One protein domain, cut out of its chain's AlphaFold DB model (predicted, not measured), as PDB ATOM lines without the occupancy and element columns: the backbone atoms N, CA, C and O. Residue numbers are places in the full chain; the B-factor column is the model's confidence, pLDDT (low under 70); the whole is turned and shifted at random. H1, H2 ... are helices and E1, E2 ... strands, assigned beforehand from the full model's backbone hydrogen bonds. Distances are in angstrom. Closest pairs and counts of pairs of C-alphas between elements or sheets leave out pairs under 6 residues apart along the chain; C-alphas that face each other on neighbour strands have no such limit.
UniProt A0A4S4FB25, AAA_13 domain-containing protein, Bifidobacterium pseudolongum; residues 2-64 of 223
ATOM      1  N   SER A   2      45.328 -22.808 -20.315       39.97
ATOM      2  CA  SER A   2      45.364 -21.607 -21.155       39.97
ATOM      3  C   SER A   2      44.842 -21.977 -22.545       39.97
ATOM      4  O   SER A   2      45.415 -22.849 -23.197       39.97
ATOM      5  N   LEU A   3      43.731 -21.366 -22.964       43.38
ATOM      6  CA  LEU A   3      43.293 -21.369 -24.357       43.38
ATOM      7  C   LEU A   3      44.428 -20.727 -25.161       43.38
ATOM      8  O   LEU A   3      44.604 -19.512 -25.111       43.38
ATOM      9  N   ARG A   4      45.244 -21.535 -25.847       49.59
ATOM     10  CA  ARG A   4      46.171 -21.006 -26.851       49.59
ATOM     11  C   ARG A   4      45.310 -20.289 -27.884       49.59
ATOM     12  O   ARG A   4      44.585 -20.939 -28.630       49.59
ATOM     13  N   SER A   5      45.361 -18.962 -27.894       57.22
ATOM     14  CA  SER A   5      44.802 -18.159 -28.972       57.22
ATOM     15  C   SER A   5      45.507 -18.581 -30.260       57.22
ATOM     16  O   SER A   5      46.701 -18.328 -30.423       57.22
ATOM     17  N   MET A   6      44.801 -19.293 -31.134       67.81
ATOM     18  CA  MET A   6      45.320 -19.664 -32.443       67.81
ATOM     19  C   MET A   6      45.315 -18.395 -33.297       67.81
ATOM     20  O   MET A   6      44.252 -17.864 -33.611       67.81
ATOM     21  N   SER A   7      46.501 -17.862 -33.577       77.56
ATOM     22  CA  SER A   7      46.692 -16.713 -34.452       77.56
ATOM     23  C   SER A   7      47.258 -17.179 -35.789       77.56
ATOM     24  O   SER A   7      48.194 -17.980 -35.826       77.56
ATOM     25  N   ILE A   8      46.679 -16.693 -36.884       84.88
ATOM     26  CA  ILE A   8      47.136 -17.003 -38.244       84.88
ATOM     27  C   ILE A   8      47.833 -15.765 -38.792       84.88
ATOM     28  O   ILE A   8      47.281 -14.672 -38.729       84.88
ATOM     29  N   ASN A   9      49.049 -15.916 -39.308       86.06
ATOM     30  CA  ASN A   9      49.788 -14.805 -39.903       86.06
ATOM     31  C   ASN A   9      49.690 -14.881 -41.422       86.06
ATOM     32  O   ASN A   9      49.923 -15.939 -42.010       86.06
ATOM     33  N   ILE A  10      49.372 -13.751 -42.037       84.19
ATOM     34  CA  ILE A  10      49.192 -13.627 -43.481       84.19
ATOM     35  C   ILE A  10      50.159 -12.587 -44.018       84.19
ATOM     36  O   ILE A  10      50.361 -11.538 -43.397       84.19
ATOM     37  N   ASP A  11      50.756 -12.900 -45.164       83.06
ATOM     38  CA  ASP A  11      51.658 -12.016 -45.883       83.06
ATOM     39  C   ASP A  11      50.883 -11.232 -46.953       83.06
ATOM     40  O   ASP A  11      50.185 -11.797 -47.796       83.06
ATOM     41  N   LEU A  12      50.983  -9.908 -46.886       80.56
ATOM     42  CA  LEU A  12      50.305  -8.957 -47.768       80.56
ATOM     43  C   LEU A  12      51.271  -8.317 -48.780       80.56
ATOM     44  O   LEU A  12      50.847  -7.506 -49.610       80.56
ATOM     45  N   SER A  13      52.563  -8.666 -48.724       75.31
ATOM     46  CA  SER A  13      53.622  -8.048 -49.536       75.31
ATOM     47  C   SER A  13      53.489  -8.294 -51.042       75.31
ATOM     48  O   SER A  13      53.988  -7.495 -51.830       75.31
ATOM     49  N   ASN A  14      52.765  -9.340 -51.446       67.50
ATOM     50  CA  ASN A  14      52.593  -9.731 -52.848       67.50
ATOM     51  C   ASN A  14      51.493  -8.955 -53.600       67.50
ATOM     52  O   ASN A  14      51.195  -9.282 -54.745       67.50
ATOM     53  N   SER A  15      50.867  -7.945 -52.987       66.81
ATOM     54  CA  SER A  15      49.776  -7.191 -53.621       66.81
ATOM     55  C   SER A  15      50.248  -5.859 -54.218       66.81
ATOM     56  O   SER A  15      50.765  -4.990 -53.518       66.81
ATOM     57  N   GLU A  16      50.053  -5.668 -55.529       65.19
ATOM     58  CA  GLU A  16      50.374  -4.393 -56.198       65.19
ATOM     59  C   GLU A  16      49.396  -3.275 -55.796       65.19
ATOM     60  O   GLU A  16      49.792  -2.127 -55.571       65.19
ATOM     61  N   HIS A  17      48.114  -3.625 -55.652       63.94
ATOM     62  CA  HIS A  17      47.034  -2.735 -55.236       63.94
ATOM     63  C   HIS A  17      45.983  -3.533 -54.454       63.94
ATOM     64  O   HIS A  17      45.503  -4.525 -54.992       63.94
ATOM     65  N   PRO A  18      45.557  -3.113 -53.246       68.06
ATOM     66  CA  PRO A  18      45.978  -1.933 -52.485       68.06
ATOM     67  C   PRO A  18      47.374  -2.091 -51.857       68.06
ATOM     68  O   PRO A  18      47.731  -3.164 -51.395       68.06
ATOM     69  N   LYS A  19      48.151  -1.001 -51.780       73.00
ATOM     70  CA  LYS A  19      49.426  -1.003 -51.048       73.00
ATOM     71  C   LYS A  19      49.153  -0.980 -49.550       73.00
ATOM     72  O   LYS A  19      48.722   0.044 -49.016       73.00
ATOM     73  N   PHE A  20      49.411  -2.094 -48.881       76.44
ATOM     74  CA  PHE A  20      49.329  -2.166 -47.429       76.44
ATOM     75  C   PHE A  20      50.534  -1.460 -46.803       76.44
ATOM     76  O   PHE A  20      51.672  -1.642 -47.231       76.44
ATOM     77  N   SER A  21      50.284  -0.630 -45.789       77.25
ATOM     78  CA  SER A  21      51.348   0.023 -45.017       77.25
ATOM     79  C   SER A  21      52.169  -0.982 -44.212       77.25
ATOM     80  O   SER A  21      53.358  -0.775 -43.991       77.25
ATOM     81  N   GLU A  22      51.530  -2.072 -43.791       79.25
ATOM     82  CA  GLU A  22      52.166  -3.189 -43.109       79.25
ATOM     83  C   GLU A  22      52.110  -4.431 -44.006       79.25
ATOM     84  O   GLU A  22      51.035  -4.785 -44.494       79.25
ATOM     85  N   PRO A  23      53.243  -5.124 -44.221       79.62
ATOM     86  CA  PRO A  23      53.303  -6.270 -45.123       79.62
ATOM     87  C   PRO A  23      52.723  -7.546 -44.504       79.62
ATOM     88  O   PRO A  23      52.756  -8.593 -45.137       79.62
ATOM     89  N   ARG A  24      52.243  -7.508 -43.255       82.88
ATOM     90  CA  ARG A  24      51.731  -8.680 -42.543       82.88
ATOM     91  C   ARG A  24      50.524  -8.322 -41.705       82.88
ATOM     92  O   ARG A  24      50.491  -7.261 -41.093       82.88
ATOM     93  N   ILE A  25      49.582  -9.252 -41.624       87.06
ATOM     94  CA  ILE A  25      48.441  -9.158 -40.719       87.06
ATOM     95  C   ILE A  25      48.314 -10.442 -39.904       87.06
ATOM     96  O   ILE A  25      48.462 -11.547 -40.424       87.06
ATOM     97  N   THR A  26      48.040 -10.293 -38.611       87.81
ATOM     98  CA  THR A  26      47.732 -11.415 -37.726       87.81
ATOM     99  C   THR A  26      46.225 -11.497 -37.539       87.81
ATOM    100  O   THR A  26      45.599 -10.574 -37.020       87.81
ATOM    101  N   LEU A  27      45.642 -12.612 -37.957       87.12
ATOM    102  CA  LEU A  27      44.232 -12.917 -37.797       87.12
ATOM    103  C   LEU A  27      43.978 -13.656 -36.487       87.12
ATOM    104  O   LEU A  27      44.706 -14.576 -36.108       87.12
ATOM    105  N   SER A  28      42.892 -13.269 -35.829       87.44
ATOM    106  CA  SER A  28      42.285 -14.019 -34.732       87.44
ATOM    107  C   SER A  28      41.215 -14.990 -35.255       87.44
ATOM    108  O   SER A  28      41.028 -15.123 -36.464       87.44
ATOM    109  N   GLN A  29      40.479 -15.654 -34.360       84.94
ATOM    110  CA  GLN A  29      39.386 -16.557 -34.737       84.94
ATOM    111  C   GLN A  29      38.253 -15.845 -35.500       84.94
ATOM    112  O   GLN A  29      37.638 -16.446 -36.376       84.94
ATOM    113  N   VAL A  30      37.966 -14.580 -35.171       86.25
ATOM    114  CA  VAL A  30      36.916 -13.780 -35.818       86.25
ATOM    115  C   VAL A  30      37.452 -12.376 -36.054       86.25
ATOM    116  O   VAL A  30      37.827 -11.687 -35.111       86.25
ATOM    117  N   ASN A  31      37.470 -11.938 -37.311       87.31
ATOM    118  CA  ASN A  31      37.997 -10.631 -37.697       87.31
ATOM    119  C   ASN A  31      36.949  -9.887 -38.526       87.31
ATOM    120  O   ASN A  31      36.319 -10.474 -39.403       87.31
ATOM    121  N   PHE A  32      36.780  -8.595 -38.256       89.31
ATOM    122  CA  PHE A  32      35.864  -7.731 -38.993       89.31
ATOM    123  C   PHE A  32      36.663  -6.692 -39.776       89.31
ATOM    124  O   PHE A  32      37.364  -5.871 -39.187       89.31
ATOM    125  N   PHE A  33      36.523  -6.708 -41.100       85.81
ATOM    126  CA  PHE A  33      37.164  -5.755 -42.002       85.81
ATOM    127  C   PHE A  33      36.119  -4.809 -42.588       85.81
ATOM    128  O   PHE A  33      35.189  -5.240 -43.266       85.81
ATOM    129  N   TYR A  34      36.271  -3.511 -42.342       87.06
ATOM    130  CA  TYR A  34      35.362  -2.478 -42.833       87.06
ATOM    131  C   TYR A  34      36.137  -1.359 -43.530       87.06
ATOM    132  O   TYR A  34      37.290  -1.075 -43.226       87.06
ATOM    133  N   GLY A  35      35.490  -0.721 -44.503       85.56
ATOM    134  CA  GLY A  35      36.074   0.340 -45.317       85.56
ATOM    135  C   GLY A  35      35.069   0.846 -46.345       85.56
ATOM    136  O   GLY A  35      34.067   0.176 -46.613       85.56
ATOM    137  N   ARG A  36      35.318   2.019 -46.938       86.12
ATOM    138  CA  ARG A  36      34.468   2.561 -48.017       86.12
ATOM    139  C   ARG A  36      34.472   1.629 -49.236       86.12
ATOM    140  O   ARG A  36      35.310   0.736 -49.373       86.12
ATOM    141  N   ASN A  37      33.505   1.788 -50.131       80.00
ATOM    142  CA  ASN A  37      33.518   1.051 -51.396       80.00
ATOM    143  C   ASN A  37      34.769   1.430 -52.202       80.00
ATOM    144  O   ASN A  37      35.196   2.581 -52.166       80.00
ATOM    145  N   GLY A  38      35.393   0.445 -52.852       75.62
ATOM    146  CA  GLY A  38      36.645   0.641 -53.593       75.62
ATOM    147  C   GLY A  38      37.934   0.630 -52.759       75.62
ATOM    148  O   GLY A  38      39.006   0.744 -53.334       75.62
ATOM    149  N   THR A  39      37.890   0.431 -51.434       79.38
ATOM    150  CA  THR A  39      39.111   0.380 -50.591       79.38
ATOM    151  C   THR A  39      39.845  -0.969 -50.619       79.38
ATOM    152  O   THR A  39      40.638  -1.247 -49.727       79.38
ATOM    153  N   GLY A  40      39.549  -1.840 -51.590       78.25
ATOM    154  CA  GLY A  40      40.231  -3.131 -51.739       78.25
ATOM    155  C   GLY A  40      39.755  -4.251 -50.808       78.25
ATOM    156  O   GLY A  40      40.493  -5.201 -50.595       78.25
ATOM    157  N   LYS A  41      38.530  -4.186 -50.259       86.88
ATOM    158  CA  LYS A  41      37.970  -5.276 -49.427       86.88
ATOM    159  C   LYS A  41      37.904  -6.610 -50.182       86.88
ATOM    160  O   LYS A  41      38.326  -7.622 -49.649       86.88
ATOM    161  N   THR A  42      37.430  -6.594 -51.429       83.69
ATOM    162  CA  THR A  42      37.402  -7.785 -52.296       83.69
ATOM    163  C   THR A  42      38.810  -8.287 -52.594       83.69
ATOM    164  O   THR A  42      39.061  -9.481 -52.537       83.69
ATOM    165  N   THR A  43      39.750  -7.370 -52.834       85.00
ATOM    166  CA  THR A  43      41.156  -7.712 -53.062       85.00
ATOM    167  C   THR A  43      41.791  -8.365 -51.838       85.00
ATOM    168  O   THR A  43      42.519  -9.339 -51.976       85.00
ATOM    169  N   LEU A  44      41.473  -7.880 -50.632       85.81
ATOM    170  CA  LEU A  44      41.888  -8.524 -49.391       85.81
ATOM    171  C   LEU A  44      41.327  -9.947 -49.302       85.81
ATOM    172  O   LEU A  44      42.073 -10.850 -48.955       85.81
ATOM    173  N   THR A  45      40.060 -10.168 -49.664       86.81
ATOM    174  CA  THR A  45      39.470 -11.517 -49.701       86.81
ATOM    175  C   THR A  45      40.248 -12.466 -50.617       86.81
ATOM    176  O   THR A  45      40.533 -13.581 -50.193       86.81
ATOM    177  N   SER A  46      40.653 -12.026 -51.814       85.38
ATOM    178  CA  SER A  46      41.485 -12.836 -52.722       85.38
ATOM    179  C   SER A  46      42.864 -13.148 -52.130       85.38
ATOM    180  O   SER A  46      43.297 -14.292 -52.144       85.38
ATOM    181  N   ILE A  47      43.528 -12.159 -51.518       86.38
ATOM    182  CA  ILE A  47      44.842 -12.358 -50.878       86.38
ATOM    183  C   ILE A  47      44.749 -13.340 -49.702       86.38
ATOM    184  O   ILE A  47      45.665 -14.134 -49.483       86.38
ATOM    185  N   LEU A  48      43.660 -13.269 -48.928       87.44
ATOM    186  CA  LEU A  48      43.389 -14.201 -47.837       87.44
ATOM    187  C   LEU A  48      43.218 -15.624 -48.367       87.44
ATOM    188  O   LEU A  48      43.784 -16.543 -47.785       87.44
ATOM    189  N   ASP A  49      42.468 -15.794 -49.454       88.44
ATOM    190  CA  ASP A  49      42.248 -17.096 -50.079       88.44
ATOM    191  C   ASP A  49      43.553 -17.723 -50.571       88.44
ATOM    192  O   ASP A  49      43.895 -18.825 -50.145       88.44
ATOM    193  N   ASP A  50      44.346 -16.975 -51.341       86.25
ATOM    194  CA  ASP A  50      45.630 -17.446 -51.862       86.25
ATOM    195  C   ASP A  50      46.592 -17.853 -50.734       86.25
ATOM    196  O   ASP A  50      47.162 -18.948 -50.747       86.25
ATOM    197  N   ASN A  51      46.756 -16.998 -49.716       86.12
ATOM    198  CA  ASN A  51      47.668 -17.263 -48.600       86.12
ATOM    199  C   ASN A  51      47.219 -18.459 -47.753       86.12
ATOM    200  O   ASN A  51      48.038 -19.297 -47.372       86.12
ATOM    201  N   LEU A  52      45.931 -18.529 -47.408       86.50
ATOM    202  CA  LEU A  52      45.404 -19.577 -46.535       86.50
ATOM    203  C   LEU A  52      45.351 -20.925 -47.257       86.50
ATOM    204  O   LEU A  52      45.710 -21.944 -46.660       86.50
ATOM    205  N   SER A  53      44.997 -20.929 -48.542       85.38
ATOM    206  CA  SER A  53      45.016 -22.127 -49.381       85.38
ATOM    207  C   SER A  53      46.436 -22.680 -49.538       85.38
ATOM    208  O   SER A  53      46.645 -23.884 -49.382       85.38
ATOM    209  N   GLN A  54      47.448 -21.820 -49.724       84.94
ATOM    210  CA  GLN A  54      48.863 -22.232 -49.738       84.94
ATOM    211  C   GLN A  54      49.339 -22.813 -48.397       84.94
ATOM    212  O   GLN A  54      50.182 -23.710 -48.372       84.94
ATOM    213  N   GLN A  55      48.793 -22.330 -47.280       83.56
ATOM    214  CA  GLN A  55      49.066 -22.861 -45.940       83.56
ATOM    215  C   GLN A  55      48.278 -24.151 -45.624       83.56
ATOM    216  O   GLN A  55      48.436 -24.713 -44.539       83.56
ATOM    217  N   GLY A  56      47.455 -24.646 -46.557       85.25
ATOM    218  CA  GLY A  56      46.688 -25.887 -46.415       85.25
ATOM    219  C   GLY A  56      45.365 -25.737 -45.659       85.25
ATOM    220  O   GLY A  56      44.797 -26.740 -45.220       85.25
ATOM    221  N   TYR A  57      44.864 -24.513 -45.485       86.56
ATOM    222  CA  TYR A  57      43.539 -24.281 -44.916       86.56
ATOM    223  C   TYR A  57      42.447 -24.453 -45.976       86.56
ATOM    224  O   TYR A  57      42.612 -24.077 -47.132       86.56
ATOM    225  N   LEU A  58      41.290 -24.974 -45.560       85.38
ATOM    226  CA  LEU A  58      40.083 -24.961 -46.383       85.38
ATOM    227  C   LEU A  58      39.425 -23.581 -46.292       85.38
ATOM    228  O   LEU A  58      38.817 -23.250 -45.270       85.38
ATOM    229  N   VAL A  59      39.517 -22.800 -47.362       85.69
ATOM    230  CA  VAL A  59      38.888 -21.480 -47.460       85.69
ATOM    231  C   VAL A  59      37.523 -21.604 -48.138       85.69
ATOM    232  O   VAL A  59      37.343 -22.364 -49.086       85.69
ATOM    233  N   ARG A  60      36.523 -20.880 -47.623       83.56
ATOM    234  CA  ARG A  60      35.205 -20.736 -48.255       83.56
ATOM    235  C   ARG A  60      34.816 -19.268 -48.267       83.56
ATOM    236  O   ARG A  60      34.597 -18.682 -47.207       83.56
ATOM    237  N   ILE A  61      34.725 -18.685 -49.456       83.94
ATOM    238  CA  ILE A  61      34.321 -17.294 -49.645       83.94
ATOM    239  C   ILE A  61      32.820 -17.245 -49.918       83.94
ATOM    240  O   ILE A  61      32.298 -18.006 -50.724       83.94
ATOM    241  N   PHE A  62      32.124 -16.328 -49.250       81.19
ATOM    242  CA  PHE A  62      30.726 -16.027 -49.531       81.19
ATOM    243  C   PHE A  62      30.599 -14.555 -49.929       81.19
ATOM    244  O   PHE A  62      30.774 -13.667 -49.095       81.19
ATOM    245  N   SER A  63      30.306 -14.297 -51.205       73.69
ATOM    246  CA  SER A  63      30.166 -12.949 -51.781       73.69
ATOM    247  C   SER A  63      28.724 -12.594 -52.168       73.69
ATOM    248  O   SER A  63      28.508 -11.624 -52.889       73.69
ATOM    249  N   GLY A  64      27.735 -13.353 -51.680       72.62
ATOM    250  CA  GLY A  64      26.320 -13.213 -52.042       72.62
ATOM    251  C   GLY A  64      25.870 -14.222 -53.106       72.62
ATOM    252  O   GLY A  64      26.588 -15.171 -53.404       72.62
TER     253      GLY A  64
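AT A GLANCE: This is residues 2 to 64 of the 223 residues of the protein "AAA_13 domain-containing protein" of Bifidobacterium pseudolongum (UniProt A0A4S4FB25). With little regular structure, this is mostly loop: a small two-strand hairpin, E1 and E2, with one helix, H1, near its E1 side, two long loops linking the three, and a tail at each end. The 63 printed residues hold E1, E2 and H1 in that order; the sheet E1 - E2 is antiparallel, and the class is mixed, with only 22 residues in named elements. It is only just compact, close to loose, with a radius of gyration of the C-alphas of 12.5 A and spans of 40 by 29 by 22 A.

IN THESE COORDINATES: E1 is residues 8 to 11, beginning at C-alpha 8 (47.136, -17.003, -38.244). E2 is residues 24 to 27. H1, residues 41 to 54, is 20.2 A long and ends at C-alpha 54 (48.863, -22.232, -49.738).

HOW THE PARTS SIT: E1 and E2 form a hairpin, antiparallel at 156 degrees; N 10 and O 25, 2.9 A, and N 27 and O 8, 2.7 A, are within hydrogen-bond range. The closest C-alphas of E1 and H1 are those of Ile 10 and Asn 51, at 6.5 A. In H1 every O i to N i+4 pair is within hydrogen-bond range.

THE WHOLE: The C-alphas farthest apart, Ser 2 and Gly 38, are separated by 40.3 A. The printed part has no cut; both links are long. Residues 2 to 6 and 14 to 18 have pLDDT under 70.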